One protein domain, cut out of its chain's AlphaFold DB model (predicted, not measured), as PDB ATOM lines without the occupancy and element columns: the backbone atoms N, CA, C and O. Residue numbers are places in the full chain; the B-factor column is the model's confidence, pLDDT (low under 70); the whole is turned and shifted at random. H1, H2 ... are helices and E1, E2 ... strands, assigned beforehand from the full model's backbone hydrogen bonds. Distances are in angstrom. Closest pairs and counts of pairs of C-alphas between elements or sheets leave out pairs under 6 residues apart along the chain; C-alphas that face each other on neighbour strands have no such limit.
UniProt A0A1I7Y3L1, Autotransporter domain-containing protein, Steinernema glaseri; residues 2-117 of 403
ATOM      1  N   THR A   2     234.004 123.668 220.354       72.31
ATOM      2  CA  THR A   2     234.651 122.344 220.503       72.31
ATOM      3  C   THR A   2     236.183 122.393 220.553       72.31
ATOM      4  O   THR A   2     236.796 121.714 221.371       72.31
ATOM      5  N   THR A   3     236.822 123.256 219.756       82.50
ATOM      6  CA  THR A   3     238.284 123.448 219.792       82.50
ATOM      7  C   THR A   3     238.778 123.959 221.147       82.50
ATOM      8  O   THR A   3     239.752 123.433 221.675       82.50
ATOM      9  N   GLN A   4     238.085 124.940 221.737       80.69
ATOM     10  CA  GLN A   4     238.446 125.510 223.042       80.69
ATOM     11  C   GLN A   4     238.279 124.474 224.159       80.69
ATOM     12  O   GLN A   4     239.127 124.367 225.042       80.69
ATOM     13  N   ALA A   5     237.219 123.668 224.086       79.88
ATOM     14  CA  ALA A   5     236.985 122.572 225.018       79.88
ATOM     15  C   ALA A   5     238.088 121.509 224.956       79.88
ATOM     16  O   ALA A   5     238.640 121.124 225.984       79.88
ATOM     17  N   ASN A   6     238.455 121.076 223.748       83.50
ATOM     18  CA  ASN A   6     239.513 120.088 223.551       83.50
ATOM     19  C   ASN A   6     240.868 120.613 224.024       83.50
ATOM     20  O   ASN A   6     241.624 119.873 224.650       83.50
ATOM     21  N   GLN A   7     241.163 121.891 223.781       87.75
ATOM     22  CA  GLN A   7     242.364 122.537 224.305       87.75
ATOM     23  C   GLN A   7     242.378 122.531 225.834       87.75
ATOM     24  O   GLN A   7     243.364 122.080 226.407       87.75
ATOM     25  N   LEU A   8     241.287 122.947 226.489       87.12
ATOM     26  CA  LEU A   8     241.169 122.938 227.950       87.12
ATOM     27  C   LEU A   8     241.370 121.532 228.538       87.12
ATOM     28  O   LEU A   8     242.102 121.361 229.512       87.12
ATOM     29  N   LEU A   9     240.731 120.517 227.953       87.50
ATOM     30  CA  LEU A   9     240.875 119.136 228.415       87.50
ATOM     31  C   LEU A   9     242.295 118.615 228.191       87.50
ATOM     32  O   LEU A   9     242.835 117.947 229.066       87.50
ATOM     33  N   THR A  10     242.926 118.963 227.069       90.25
ATOM     34  CA  THR A  10     244.310 118.566 226.777       90.25
ATOM     35  C   THR A  10     245.283 119.200 227.769       90.25
ATOM     36  O   THR A  10     246.095 118.496 228.362       90.25
ATOM     37  N   THR A  11     245.175 120.507 228.016       89.69
ATOM     38  CA  THR A  11     246.048 121.216 228.967       89.69
ATOM     39  C   THR A  11     245.817 120.791 230.415       89.69
ATOM     40  O   THR A  11     246.731 120.884 231.229       89.69
ATOM     41  N   SER A  12     244.632 120.266 230.730       88.62
ATOM     42  CA  SER A  12     244.293 119.737 232.056       88.62
ATOM     43  C   SER A  12     244.551 118.229 232.197       88.62
ATOM     44  O   SER A  12     244.090 117.619 233.160       88.62
ATOM     45  N   ASN A  13     245.243 117.586 231.246       88.69
ATOM     46  CA  ASN A  13     245.470 116.130 231.234       88.69
ATOM     47  C   ASN A  13     244.170 115.312 231.399       88.69
ATOM     48  O   ASN A  13     244.132 114.291 232.086       88.69
ATOM     49  N   GLY A  14     243.075 115.802 230.816       88.94
ATOM     50  CA  GLY A  14     241.744 115.202 230.886       88.94
ATOM     51  C   GLY A  14     241.041 115.324 232.241       88.94
ATOM     52  O   GLY A  14     239.981 114.724 232.408       88.94
ATOM     53  N   ARG A  15     241.589 116.066 233.215       93.94
ATOM     54  CA  ARG A  15     241.011 116.218 234.560       93.94
ATOM     55  C   ARG A  15     240.884 117.683 234.954       93.94
ATOM     56  O   ARG A  15     241.873 118.376 235.152       93.94
ATOM     57  N   LEU A  16     239.650 118.126 235.119       95.19
ATOM     58  CA  LEU A  16     239.303 119.474 235.541       95.19
ATOM     59  C   LEU A  16     239.311 119.599 237.071       95.19
ATOM     60  O   LEU A  16     239.066 118.631 237.798       95.19
ATOM     61  N   ASP A  17     239.590 120.805 237.560       94.56
ATOM     62  CA  ASP A  17     239.555 121.128 238.982       94.56
ATOM     63  C   ASP A  17     238.103 121.181 239.473       94.56
ATOM     64  O   ASP A  17     237.327 122.063 239.116       94.56
ATOM     65  N   GLY A  18     237.732 120.254 240.354       93.12
ATOM     66  CA  GLY A  18     236.392 120.205 240.936       93.12
ATOM     67  C   GLY A  18     236.046 121.368 241.875       93.12
ATOM     68  O   GLY A  18     234.921 121.402 242.374       93.12
ATOM     69  N   GLN A  19     236.978 122.279 242.171       90.94
ATOM     70  CA  GLN A  19     236.736 123.502 242.947       90.94
ATOM     71  C   GLN A  19     236.577 124.754 242.076       90.94
ATOM     72  O   GLN A  19     236.080 125.764 242.575       90.94
ATOM     73  N   ALA A  20     236.957 124.695 240.799       93.50
ATOM     74  CA  ALA A  20     236.834 125.823 239.887       93.50
ATOM     75  C   ALA A  20     235.383 126.025 239.417       93.50
ATOM     76  O   ALA A  20     234.603 125.074 239.293       93.50
ATOM     77  N   LEU A  21     235.040 127.282 239.127       95.12
ATOM     78  CA  LEU A  21     233.830 127.639 238.394       95.12
ATOM     79  C   LEU A  21     234.143 127.636 236.896       95.12
ATOM     80  O   LEU A  21     234.991 128.398 236.434       95.12
ATOM     81  N   TYR A  22     233.439 126.798 236.143       95.81
ATOM     82  CA  TYR A  22     233.499 126.760 234.685       95.81
ATOM     83  C   TYR A  22     232.298 127.500 234.113       95.81
ATOM     84  O   TYR A  22     231.193 127.339 234.618       95.81
ATOM     85  N   THR A  23     232.489 128.256 233.036       95.69
ATOM     86  CA  THR A  23     231.387 128.929 232.338       95.69
ATOM     87  C   THR A  23     231.298 128.414 230.912       95.69
ATOM     88  O   THR A  23     232.297 128.397 230.194       95.69
ATOM     89  N   VAL A  24     230.100 128.008 230.495       94.44
ATOM     90  CA  VAL A  24     229.819 127.548 229.131       94.44
ATOM     91  C   VAL A  24     228.753 128.446 228.524       94.44
ATOM     92  O   VAL A  24     227.573 128.306 228.832       94.44
ATOM     93  N   TRP A  25     229.173 129.348 227.639       92.50
ATOM     94  CA  TRP A  25     228.278 130.252 226.918       92.50
ATOM     95  C   TRP A  25     228.590 130.214 225.424       92.50
ATOM     96  O   TRP A  25     229.741 130.382 225.019       92.50
ATOM     97  N   GLY A  26     227.583 129.920 224.607       88.94
ATOM     98  CA  GLY A  26     227.722 129.710 223.170       88.94
ATOM     99  C   GLY A  26     226.367 129.661 222.470       88.94
ATOM    100  O   GLY A  26     225.341 129.917 223.089       88.94
ATOM    101  N   GLY A  27     226.390 129.372 221.169       88.44
ATOM    102  CA  GLY A  27     225.205 129.198 220.326       88.44
ATOM    103  C   GLY A  27     224.751 130.447 219.562       88.44
ATOM    104  O   GLY A  27     224.227 130.316 218.463       88.44
ATOM    105  N   ALA A  28     225.031 131.662 220.051       89.06
ATOM    106  CA  ALA A  28     224.606 132.895 219.367       89.06
ATOM    107  C   ALA A  28     225.164 133.020 217.930       89.06
ATOM    108  O   ALA A  28     224.442 133.407 217.016       89.06
ATOM    109  N   ASN A  29     226.425 132.627 217.707       89.62
ATOM    110  CA  ASN A  29     227.034 132.646 216.371       89.62
ATOM    111  C   ASN A  29     226.340 131.678 215.398       89.62
ATOM    112  O   ASN A  29     226.177 131.997 214.221       89.62
ATOM    113  N   ASP A  30     225.923 130.509 215.882       91.56
ATOM    114  CA  ASP A  30     225.167 129.526 215.107       91.56
ATOM    115  C   ASP A  30     223.772 130.067 214.772       91.56
ATOM    116  O   ASP A  30     223.293 129.900 213.654       91.56
ATOM    117  N   LEU A  31     223.152 130.806 215.696       90.44
ATOM    118  CA  LEU A  31     221.870 131.472 215.465       90.44
ATOM    119  C   LEU A  31     221.993 132.576 214.402       90.44
ATOM    120  O   LEU A  31     221.128 132.688 213.537       90.44
ATOM    121  N   PHE A  32     223.097 133.331 214.382       89.88
ATOM    122  CA  PHE A  32     223.371 134.293 213.306       89.88
ATOM    123  C   PHE A  32     223.523 133.614 211.938       89.88
ATOM    124  O   PHE A  32     223.101 134.170 210.923       89.88
ATOM    125  N   ALA A  33     224.115 132.417 211.894       88.25
ATOM    126  CA  ALA A  33     224.198 131.621 210.672       88.25
ATOM    127  C   ALA A  33     222.821 131.073 210.259       88.25
ATOM    128  O   ALA A  33     222.469 131.136 209.085       88.25
ATOM    129  N   ALA A  34     222.017 130.617 211.221       89.50
ATOM    130  CA  ALA A  34     220.665 130.113 210.998       89.50
ATOM    131  C   ALA A  34     219.724 131.169 210.397       89.50
ATOM    132  O   ALA A  34     218.940 130.846 209.508       89.50
ATOM    133  N   VAL A  35     219.830 132.440 210.806       85.12
ATOM    134  CA  VAL A  35     219.062 133.539 210.183       85.12
ATOM    135  C   VAL A  35     219.451 133.745 208.711       85.12
ATOM    136  O   VAL A  35     218.601 134.085 207.890       85.12
ATOM    137  N   LYS A  36     220.723 133.522 208.358       85.88
ATOM    138  CA  LYS A  36     221.251 133.687 206.991       85.88
ATOM    139  C   LYS A  36     220.979 132.479 206.085       85.88
ATOM    140  O   LYS A  36     221.068 132.624 204.868       85.88
ATOM    141  N   ASP A  37     220.622 131.325 206.653       88.19
ATOM    142  CA  ASP A  37     220.267 130.099 205.928       88.19
ATOM    143  C   ASP A  37     218.925 129.508 206.416       88.19
ATOM    144  O   ASP A  37     218.895 128.528 207.171       88.19
ATOM    145  N   PRO A  38     217.784 130.073 205.969       83.50
ATOM    146  CA  PRO A  38     216.461 129.627 206.402       83.50
ATOM    147  C   PRO A  38     216.132 128.169 206.062       83.50
ATOM    148  O   PRO A  38     215.307 127.561 206.741       83.50
ATOM    149  N   PHE A  39     216.772 127.590 205.042       89.62
ATOM    150  CA  PHE A  39     216.521 126.207 204.628       89.62
ATOM    151  C   PHE A  39     217.167 125.185 205.573       89.62
ATOM    152  O   PHE A  39     216.639 124.084 205.723       89.62
ATOM    153  N   ASN A  40     218.269 125.545 206.243       90.62
ATOM    154  CA  ASN A  40     218.954 124.688 207.222       90.62
ATOM    155  C   ASN A  40     218.791 125.156 208.676       90.62
ATOM    156  O   ASN A  40     219.332 124.524 209.586       90.62
ATOM    157  N   MET A  41     218.028 126.223 208.911       87.31
ATOM    158  CA  MET A  41     217.818 126.863 210.211       87.31
ATOM    159  C   MET A  41     217.578 125.867 211.358       87.31
ATOM    160  O   MET A  41     218.320 125.871 212.339       87.31
ATOM    161  N   SER A  42     216.594 124.968 211.231       88.06
ATOM    162  CA  SER A  42     216.259 123.999 212.289       88.06
ATOM    163  C   SER A  42     217.405 123.037 212.606       88.06
ATOM    164  O   SER A  42     217.607 122.678 213.764       88.06
ATOM    165  N   ARG A  43     218.179 122.636 211.589       91.81
ATOM    166  CA  ARG A  43     219.344 121.767 211.765       91.81
ATOM    167  C   ARG A  43     220.476 122.505 212.471       91.81
ATOM    168  O   ARG A  43     221.038 121.959 213.409       91.81
ATOM    169  N   ILE A  44     220.771 123.741 212.063       92.12
ATOM    170  CA  ILE A  44     221.821 124.566 212.681       92.12
ATOM    171  C   ILE A  44     221.523 124.780 214.172       92.12
ATOM    172  O   ILE A  44     222.403 124.601 215.012       92.12
ATOM    173  N   VAL A  45     220.269 125.099 214.513       92.06
ATOM    174  CA  VAL A  45     219.822 125.248 215.908       92.06
ATOM    175  C   VAL A  45     219.981 123.933 216.676       92.06
ATOM    176  O   VAL A  45     220.571 123.933 217.756       92.06
ATOM    177  N   ALA A  46     219.513 122.810 216.123       92.56
ATOM    178  CA  ALA A  46     219.611 121.504 216.776       92.56
ATOM    179  C   ALA A  46     221.068 121.059 217.003       92.56
ATOM    180  O   ALA A  46     221.408 120.618 218.103       92.56
ATOM    181  N   ASP A  47     221.931 121.222 215.996       92.94
ATOM    182  CA  ASP A  47     223.357 120.899 216.076       92.94
ATOM    183  C   ASP A  47     224.043 121.768 217.144       92.94
ATOM    184  O   ASP A  47     224.815 121.262 217.959       92.94
ATOM    185  N   SER A  48     223.727 123.065 217.198       94.06
ATOM    186  CA  SER A  48     224.286 123.993 218.186       94.06
ATOM    187  C   SER A  48     223.875 123.639 219.624       94.06
ATOM    188  O   SER A  48     224.741 123.480 220.492       94.06
ATOM    189  N   VAL A  49     222.581 123.383 219.856       95.62
ATOM    190  CA  VAL A  49     222.055 122.910 221.150       95.62
ATOM    191  C   VAL A  49     222.746 121.614 221.584       95.62
ATOM    192  O   VAL A  49     223.212 121.504 222.724       95.62
ATOM    193  N   GLY A  50     222.840 120.636 220.678       93.75
ATOM    194  CA  GLY A  50     223.478 119.346 220.943       93.75
ATOM    195  C   GLY A  50     224.958 119.491 221.293       93.75
ATOM    196  O   GLY A  50     225.424 118.914 222.277       93.75
ATOM    197  N   ASN A  51     225.687 120.324 220.547       92.19
ATOM    198  CA  ASN A  51     227.101 120.598 220.789       92.19
ATOM    199  C   ASN A  51     227.338 121.270 222.150       92.19
ATOM    200  O   ASN A  51     228.253 120.872 222.879       92.19
ATOM    201  N   GLN A  52     226.519 122.257 222.528       93.75
ATOM    202  CA  GLN A  52     226.659 122.926 223.825       93.75
ATOM    203  C   GLN A  52     226.318 121.981 224.988       93.75
ATOM    204  O   GLN A  52     227.046 121.944 225.982       93.75
ATOM    205  N   ALA A  53     225.265 121.168 224.863       94.62
ATOM    206  CA  ALA A  53     224.904 120.177 225.879       94.62
ATOM    207  C   ALA A  53     225.986 119.093 226.035       94.62
ATOM    208  O   ALA A  53     226.370 118.747 227.157       94.62
ATOM    209  N   ALA A  54     226.536 118.600 224.921       92.81
ATOM    210  CA  ALA A  54     227.644 117.649 224.924       92.81
ATOM    211  C   ALA A  54     228.879 118.222 225.632       92.81
ATOM    212  O   ALA A  54     229.520 117.516 226.411       92.81
ATOM    213  N   LEU A  55     229.175 119.510 225.434       93.25
ATOM    214  CA  LEU A  55     230.273 120.179 226.125       93.25
ATOM    215  C   LEU A  55     230.062 120.232 227.642       93.25
ATOM    216  O   LEU A  55     230.966 119.871 228.393       93.25
ATOM    217  N   VAL A  56     228.881 120.646 228.106       95.50
ATOM    218  CA  VAL A  56     228.563 120.673 229.546       95.50
ATOM    219  C   VAL A  56     228.776 119.291 230.172       95.50
ATOM    220  O   VAL A  56     229.426 119.168 231.214       95.50
ATOM    221  N   ASN A  57     228.304 118.238 229.500       95.25
ATOM    222  CA  ASN A  57     228.489 116.859 229.946       95.25
ATOM    223  C   ASN A  57     229.967 116.440 229.949       95.25
ATOM    224  O   ASN A  57     230.415 115.820 230.913       95.25
ATOM    225  N   ALA A  58     230.742 116.813 228.929       93.75
ATOM    226  CA  ALA A  58     232.170 116.511 228.854       93.75
ATOM    227  C   ALA A  58     232.967 117.175 229.989       93.75
ATOM    228  O   ALA A  58     233.794 116.517 230.621       93.75
ATOM    229  N   LEU A  59     232.687 118.445 230.311       95.31
ATOM    230  CA  LEU A  59     233.320 119.119 231.452       95.31
ATOM    231  C   LEU A  59     232.963 118.423 232.770       95.31
ATOM    232  O   LEU A  59     233.837 118.194 233.607       95.31
ATOM    233  N   SER A  60     231.695 118.043 232.946       96.31
ATOM    234  CA  SER A  60     231.255 117.321 234.142       96.31
ATOM    235  C   SER A  60     231.955 115.965 234.289       96.31
ATOM    236  O   SER A  60     232.472 115.660 235.364       96.31
ATOM    237  N   GLN A  61     232.058 115.189 233.205       95.19
ATOM    238  CA  GLN A  61     232.777 113.908 233.176       95.19
ATOM    239  C   GLN A  61     234.275 114.072 233.458       95.19
ATOM    240  O   GLN A  61     234.874 113.225 234.120       95.19
ATOM    241  N   ALA A  62     234.872 115.182 233.020       95.88
ATOM    242  CA  ALA A  62     236.260 115.518 233.311       95.88
ATOM    243  C   ALA A  62     236.485 116.009 234.756       95.88
ATOM    244  O   ALA A  62     237.632 116.183 235.164       95.88
ATOM    245  N   GLY A  63     235.430 116.203 235.555       96.00
ATOM    246  CA  GLY A  63     235.519 116.520 236.984       96.00
ATOM    247  C   GLY A  63     235.014 117.905 237.385       96.00
ATOM    248  O   GLY A  63     235.034 118.213 238.579       96.00
ATOM    249  N   ALA A  64     234.527 118.722 236.443       96.56
ATOM    250  CA  ALA A  64     233.918 120.010 236.763       96.56
ATOM    251  C   ALA A  64     232.655 119.813 237.615       96.56
ATOM    252  O   ALA A  64     231.751 119.053 237.259       96.56
ATOM    253  N   ARG A  65     232.588 120.517 238.751       96.12
ATOM    254  CA  ARG A  65     231.461 120.433 239.697       96.12
ATOM    255  C   ARG A  65     230.602 121.683 239.747       96.12
ATOM    256  O   ARG A  65     229.545 121.623 240.357       96.12
ATOM    257  N   TYR A  66     231.033 122.785 239.144       96.81
ATOM    258  CA  TYR A  66     230.291 124.043 239.114       96.81
ATOM    259  C   TYR A  66     230.364 124.593 237.697       96.81
ATOM    260  O   TYR A  66     231.417 125.072 237.274       96.81
ATOM    261  N   ILE A  67     229.272 124.455 236.945       97.69
ATOM    262  CA  ILE A  67     229.215 124.861 235.541       97.69
ATOM    263  C   ILE A  67     228.131 125.927 235.398       97.69
ATOM    264  O   ILE A  67     226.947 125.604 235.395       97.69
ATOM    265  N   LEU A  68     228.530 127.193 235.306       97.69
ATOM    266  CA  LEU A  68     227.646 128.308 234.990       97.69
ATOM    267  C   LEU A  68     227.268 128.247 233.509       97.69
ATOM    268  O   LEU A  68     228.138 128.259 232.635       97.69
ATOM    269  N   VAL A  69     225.973 128.190 233.227       96.88
ATOM    270  CA  VAL A  69     225.452 128.087 231.864       96.88
ATOM    271  C   VAL A  69     224.432 129.200 231.639       96.88
ATOM    272  O   VAL A  69     223.277 129.069 232.052       96.88
ATOM    273  N   PRO A  70     224.843 130.311 231.008       96.31
ATOM    274  CA  PRO A  70     223.915 131.341 230.582       96.31
ATOM    275  C   PRO A  70     223.092 130.863 229.384       96.31
ATOM    276  O   PRO A  70     223.639 130.253 228.457       96.31
ATOM    277  N   ASN A  71     221.792 131.162 229.379       95.56
ATOM    278  CA  ASN A  71     220.995 131.051 228.158       95.56
ATOM    279  C   ASN A  71     221.375 132.161 227.160       95.56
ATOM    280  O   ASN A  71     222.113 133.100 227.481       95.56
ATOM    281  N   ILE A  72     220.932 132.020 225.912       95.31
ATOM    282  CA  ILE A  72     221.182 133.038 224.891       95.31
ATOM    283  C   ILE A  72     220.250 134.229 225.169       95.31
ATOM    284  O   ILE A  72     219.079 134.003 225.486       95.31
ATOM    285  N   PRO A  73     220.739 135.483 225.085       95.19
ATOM    286  CA  PRO A  73     219.866 136.654 225.124       95.19
ATOM    287  C   PRO A  73     218.841 136.621 223.986       95.19
ATOM    288  O   PRO A  73     219.061 135.970 222.969       95.19
ATOM    289  N   ASP A  74     217.759 137.380 224.110       94.88
ATOM    290  CA  ASP A  74     216.902 137.636 222.956       94.88
ATOM    291  C   ASP A  74     217.681 138.423 221.890       94.88
ATOM    292  O   ASP A  74     217.974 139.613 222.042       94.88
ATOM    293  N   LEU A  75     218.039 137.737 220.803       93.62
ATOM    294  CA  LEU A  75     218.797 138.321 219.706       93.62
ATOM    295  C   LEU A  75     218.001 139.394 218.954       93.62
ATOM    296  O   LEU A  75     218.619 140.303 218.399       93.62
ATOM    297  N   GLY A  76     216.667 139.352 218.971       92.69
ATOM    298  CA  GLY A  76     215.822 140.384 218.368       92.69
ATOM    299  C   GLY A  76     215.960 141.751 219.039       92.69
ATOM    300  O   GLY A  76     215.758 142.777 218.392       92.69
ATOM    301  N   MET A  77     216.399 141.776 220.300       91.19
ATOM    302  CA  MET A  77     216.696 142.998 221.055       91.19
ATOM    303  C   MET A  77     218.123 143.521 220.832       91.19
ATOM    304  O   MET A  77     218.491 144.566 221.372       91.19
ATOM    305  N   THR A  78     218.953 142.806 220.069       88.50
ATOM    306  CA  THR A  78     220.341 143.210 219.814       88.50
ATOM    307  C   THR A  78     220.449 144.103 218.572       88.50
ATOM    308  O   THR A  78     219.675 143.915 217.629       88.50
ATOM    309  N   PRO A  79     221.434 145.025 218.510       88.81
ATOM    310  CA  PRO A  79     221.591 145.946 217.378       88.81
ATOM    311  C   PRO A  79     221.668 145.280 215.995       88.81
ATOM    312  O   PRO A  79     221.240 145.879 215.013       88.81
ATOM    313  N   GLU A  80     222.184 144.047 215.914       87.94
ATOM    314  CA  GLU A  80     222.292 143.283 214.660       87.94
ATOM    315  C   GLU A  80     220.916 142.998 214.029       87.94
ATOM    316  O   GLU A  80     220.786 143.010 212.806       87.94
ATOM    317  N   PHE A  81     219.872 142.773 214.842       88.81
ATOM    318  CA  PHE A  81     218.536 142.389 214.359       88.81
ATOM    319  C   PHE A  81     217.450 143.427 214.637       88.81
ATOM    320  O   PHE A  81     216.408 143.392 213.978       88.81
ATOM    321  N   SER A  82     217.688 144.380 215.544       86.06
ATOM    322  CA  SER A  82     216.700 145.382 215.961       86.06
ATOM    323  C   SER A  82     216.395 146.447 214.898       86.06
ATOM    324  O   SER A  82     215.495 147.263 215.085       86.06
ATOM    325  N   GLY A  83     217.132 146.470 213.781       86.12
ATOM    326  CA  GLY A  83     216.943 147.431 212.687       86.12
ATOM    327  C   GLY A  83     215.677 147.218 211.843       86.12
ATOM    328  O   GLY A  83     215.284 148.121 211.106       86.12
ATOM    329  N   SER A  84     215.020 146.054 211.937       89.56
ATOM    330  CA  SER A  84     213.743 145.765 211.268       89.56
ATOM    331  C   SER A  84     212.838 144.899 212.156       89.56
ATOM    332  O   SER A  84     213.310 143.904 212.708       89.56
ATOM    333  N   PRO A  85     211.525 145.198 212.266       92.00
ATOM    334  CA  PRO A  85     210.600 144.386 213.062       92.00
ATOM    335  C   PRO A  85     210.549 142.912 212.642       92.00
ATOM    336  O   PRO A  85     210.363 142.033 213.477       92.00
ATOM    337  N   ILE A  86     210.741 142.631 211.348       88.88
ATOM    338  CA  ILE A  86     210.722 141.263 210.818       88.88
ATOM    339  C   ILE A  86     211.983 140.507 211.250       88.88
ATOM    340  O   ILE A  86     211.880 139.384 211.739       88.88
ATOM    341  N   SER A  87     213.168 141.114 211.102       88.25
ATOM    342  CA  SER A  87     214.425 140.479 211.524       88.25
ATOM    343  C   SER A  87     214.475 140.289 213.033       88.25
ATOM    344  O   SER A  87     214.894 139.226 213.487       88.25
ATOM    345  N   ALA A  88     213.991 141.274 213.793       91.88
ATOM    346  CA  ALA A  88     213.887 141.190 215.242       91.88
ATOM    347  C   ALA A  88     212.976 140.027 215.661       91.88
ATOM    348  O   ALA A  88     213.412 139.160 216.407       91.88
ATOM    349  N   GLY A  89     211.761 139.937 215.104       91.69
ATOM    350  CA  GLY A  89     210.817 138.866 215.444       91.69
ATOM    351  C   GLY A  89     211.332 137.459 215.119       91.69
ATOM    352  O   GLY A  89     211.145 136.537 215.911       91.69
ATOM    353  N   ILE A  90     212.028 137.284 213.987       89.12
ATOM    354  CA  ILE A  90     212.661 136.000 213.635       89.12
ATOM    355  C   ILE A  90     213.786 135.663 214.622       89.12
ATOM    356  O   ILE A  90     213.881 134.526 215.081       89.12
ATOM    357  N   ALA A  91     214.633 136.638 214.963       92.12
ATOM    358  CA  ALA A  91     215.741 136.442 215.890       92.12
ATOM    359  C   ALA A  91     215.260 136.129 217.320       92.12
ATOM    360  O   ALA A  91     215.833 135.247 217.965       92.12
ATOM    361  N   THR A  92     214.181 136.765 217.785       94.75
ATOM    362  CA  THR A  92     213.514 136.438 219.057       94.75
ATOM    363  C   THR A  92     212.998 135.005 219.056       94.75
ATOM    364  O   THR A  92     213.390 134.213 219.911       94.75
ATOM    365  N   LEU A  93     212.222 134.614 218.038       91.81
ATOM    366  CA  LEU A  93     211.685 133.254 217.929       91.81
ATOM    367  C   LEU A  93     212.792 132.186 217.938       91.81
ATOM    368  O   LEU A  93     212.649 131.138 218.569       91.81
ATOM    369  N   LEU A  94     213.903 132.446 217.244       92.62
ATOM    370  CA  LEU A  94     215.055 131.544 217.232       92.62
ATOM    371  C   LEU A  94     215.741 131.450 218.593       92.62
ATOM    372  O   LEU A  94     216.123 130.355 219.003       92.62
ATOM    373  N   SER A  95     215.887 132.579 219.288       95.44
ATOM    374  CA  SER A  95     216.471 132.630 220.633       95.44
ATOM    375  C   SER A  95     215.630 131.820 221.621       95.44
ATOM    376  O   SER A  95     216.168 130.999 222.367       95.44
ATOM    377  N   ASP A  96     214.306 131.973 221.566       94.25
ATOM    378  CA  ASP A  96     213.364 131.235 222.407       94.25
ATOM    379  C   ASP A  96     213.379 129.737 222.099       94.25
ATOM    380  O   ASP A  96     213.501 128.915 223.010       94.25
ATOM    381  N   SER A  97     213.332 129.371 220.813       92.94
ATOM    382  CA  SER A  97     213.395 127.973 220.377       92.94
ATOM    383  C   SER A  97     214.699 127.300 220.814       92.94
ATOM    384  O   SER A  97     214.670 126.183 221.340       92.94
ATOM    385  N   TYR A  98     215.833 127.994 220.674       96.25
ATOM    386  CA  TYR A  98     217.125 127.509 221.151       96.25
ATOM    387  C   TYR A  98     217.120 127.300 222.663       96.25
ATOM    388  O   TYR A  98     217.461 126.217 223.138       96.25
ATOM    389  N   ASN A  99     216.719 128.315 223.432       96.31
ATOM    390  CA  ASN A  99     216.731 128.266 224.892       96.31
ATOM    391  C   ASN A  99     215.810 127.164 225.431       96.31
ATOM    392  O   ASN A  99     216.186 126.450 226.365       96.31
ATOM    393  N   GLN A 100     214.640 126.973 224.816       94.88
ATOM    394  CA  GLN A 100     213.713 125.899 225.158       94.88
ATOM    395  C   GLN A 100     214.332 124.520 224.892       94.88
ATOM    396  O   GLN A 100     214.356 123.673 225.790       94.88
ATOM    397  N   ALA A 101     214.871 124.296 223.691       95.06
ATOM    398  CA  ALA A 101     215.505 123.029 223.325       95.06
ATOM    399  C   ALA A 101     216.737 122.735 224.196       95.06
ATOM    400  O   ALA A 101     216.926 121.610 224.662       95.06
ATOM    401  N   PHE A 102     217.550 123.752 224.479       95.69
ATOM    402  CA  PHE A 102     218.725 123.612 225.326       95.69
ATOM    403  C   PHE A 102     218.346 123.276 226.766       95.69
ATOM    404  O   PHE A 102     218.894 122.337 227.338       95.69
ATOM    405  N   THR A 103     217.342 123.945 227.329       94.56
ATOM    406  CA  THR A 103     216.854 123.644 228.681       94.56
ATOM    407  C   THR A 103     216.334 122.208 228.795       94.56
ATOM    408  O   THR A 103     216.620 121.533 229.783       94.56
ATOM    409  N   GLN A 104     215.649 121.696 227.766       93.56
ATOM    410  CA  GLN A 104     215.221 120.292 227.710       93.56
ATOM    411  C   GLN A 104     216.408 119.318 227.704       93.56
ATOM    412  O   GLN A 104     216.381 118.316 228.417       93.56
ATOM    413  N   GLN A 105     217.479 119.623 226.964       93.56
ATOM    414  CA  GLN A 105     218.703 118.814 226.987       93.56
ATOM    415  C   GLN A 105     219.370 118.844 228.365       93.56
ATOM    416  O   GLN A 105     219.690 117.793 228.928       93.56
ATOM    417  N   LEU A 106     219.526 120.036 228.950       93.19
ATOM    418  CA  LEU A 106     220.125 120.196 230.274       93.19
ATOM    419  C   LEU A 106     219.326 119.464 231.353       93.19
ATOM    420  O   LEU A 106     219.940 118.902 232.255       93.19
ATOM    421  N   ALA A 107     217.994 119.398 231.245       91.94
ATOM    422  CA  ALA A 107     217.141 118.669 232.184       91.94
ATOM    423  C   ALA A 107     217.547 117.191 232.333       91.94
ATOM    424  O   ALA A 107     217.498 116.660 233.440       91.94
ATOM    425  N   THR A 108     218.023 116.559 231.255       91.38
ATOM    426  CA  THR A 108     218.482 115.157 231.251       91.38
ATOM    427  C   THR A 108     219.935 114.968 231.701       91.38
ATOM    428  O   THR A 108     220.365 113.844 231.955       91.38
ATOM    429  N   SER A 109     220.703 116.054 231.825       94.12
ATOM    430  CA  SER A 109     222.097 116.001 232.261       94.12
ATOM    431  C   SER A 109     222.205 115.703 233.758       94.12
ATOM    432  O   SER A 109     221.467 116.260 234.572       94.12
ATOM    433  N   SER A 110     223.194 114.895 234.143       93.62
ATOM    434  CA  SER A 110     223.595 114.705 235.543       93.62
ATOM    435  C   SER A 110     224.589 115.764 236.039       93.62
ATOM    436  O   SER A 110     225.032 115.700 237.185       93.62
ATOM    437  N   ALA A 111     224.998 116.708 235.184       96.75
ATOM    438  CA  ALA A 111     225.941 117.755 235.548       96.75
ATOM    439  C   ALA A 111     225.315 118.754 236.532       96.75
ATOM    440  O   ALA A 111     224.145 119.136 236.403       96.75
ATOM    441  N   ASN A 112     226.130 119.229 237.478       97.38
ATOM    442  CA  ASN A 112     225.759 120.321 238.373       97.38
ATOM    443  C   ASN A 112     225.858 121.661 237.628       97.38
ATOM    444  O   ASN A 112     226.926 122.278 237.550       97.38
ATOM    445  N   ILE A 113     224.739 122.058 237.030       97.38
ATOM    446  CA  ILE A 113     224.617 123.231 236.168       97.38
ATOM    447  C   ILE A 113     223.993 124.366 236.963       97.38
ATOM    448  O   ILE A 113     222.872 124.222 237.432       97.38
ATOM    449  N   ILE A 114     224.689 125.492 237.049       97.44
ATOM    450  CA  ILE A 114     224.183 126.739 237.616       97.44
ATOM    451  C   ILE A 114     223.609 127.547 236.441       97.44
ATOM    452  O   ILE A 114     224.387 128.086 235.650       97.44
ATOM    453  N   PRO A 115     222.283 127.588 236.246       95.75
ATOM    454  CA  PRO A 115     221.696 128.359 235.161       95.75
ATOM    455  C   PRO A 115     221.852 129.864 235.402       95.75
ATOM    456  O   PRO A 115     221.823 130.332 236.540       95.75
ATOM    457  N   LEU A 116     221.974 130.629 234.318       95.44
ATOM    458  CA  LEU A 116     221.859 132.086 234.333       95.44
ATOM    459  C   LEU A 116     220.865 132.519 233.252       95.44
ATOM    460  O   LEU A 116     221.063 132.244 232.068       95.44
ATOM    461  N   ASN A 117     219.786 133.186 233.655       95.81
ATOM    462  CA  ASN A 117     218.743 133.630 232.735       95.81
ATOM    463  C   ASN A 117     219.039 135.033 232.189       95.81
ATOM    464  O   ASN A 117     218.491 136.039 232.637       95.81
TER     465      ASN A 117
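What this domain is: This is residues 2 to 117 of the 403 residues of the protein "Autotransporter domain-containing protein" of Steinernema glaseri (UniProt A0A1I7Y3L1). Two long helices, H3 and H4, pack on each other at an angle, and the later part of H3 covers one face of a small three-strand sheet. Short H2 folds back on the beginning of H3 and packs on H4, while H1 only just touches H3. The 116 printed residues have four named helices and three named strands, in the order H1 E1 H2 H3 E2 H4 E3; the sheet E1 E2 E3 is parallel, and the class is mostly helix. The whole is compact, with a radius of gyration of the C-alphas of 15.3 A, but elongated, spanning 47 by 25 by 24 A.

How they stand to each other: H1, residues 2 to 11, only just touches H3, residues 41 to 61, with 3 pairs of C-alphas within 8 A; the closest are Ala 5 and Leu 55, 7.2 A. E1, residues 21 to 23, and E2, residues 66 to 70, are parallel, with N 22 and O 66 2.9 A apart. H2, residues 28 to 36, and H3 form a helical hairpin, closest at C-alphas 34 and 41, 4.4 A. H3 is on the sheet, over E2, at a height of 11.9 A: two layers, a helix on one face. H4, residues 85 to 108, touches H3 at a steep tilt of 36 degrees, only just past shallow, closest at C-alphas 49 and 102, 5.4 A. It touches H2 at C-alphas 31 and 94, 7.0 A, and only grazes the sheet. E3, residues 113 to 116, is parallel to E2, with N 114 and O 67 2.8 A apart. Strand-helix-strand units, parallel neighbour strands with helices between, are E1, H2 H3, E2 and E2, H4, E3, both with right-handed crossovers. Every O i to N i+4 pair is within hydrogen-bond range in H1 and H3, 4 of 5 in H2 and 19 of 20 in H4.

Where its parts are: H1 begins at C-alpha 2 (234.651, 122.344, 220.503) and is 14.2 A long. H3 is 30.3 A and H4 35.3 A. E3 ends at C-alpha 116 (221.859, 132.086, 234.333).

The domain as a whole: The farthest C-alphas, Asn 13 and Pro 85, are 48.4 A apart. The printed part has no cut, the link from E2 to H4 is long, and no printed residue is under 70 in pLDDT.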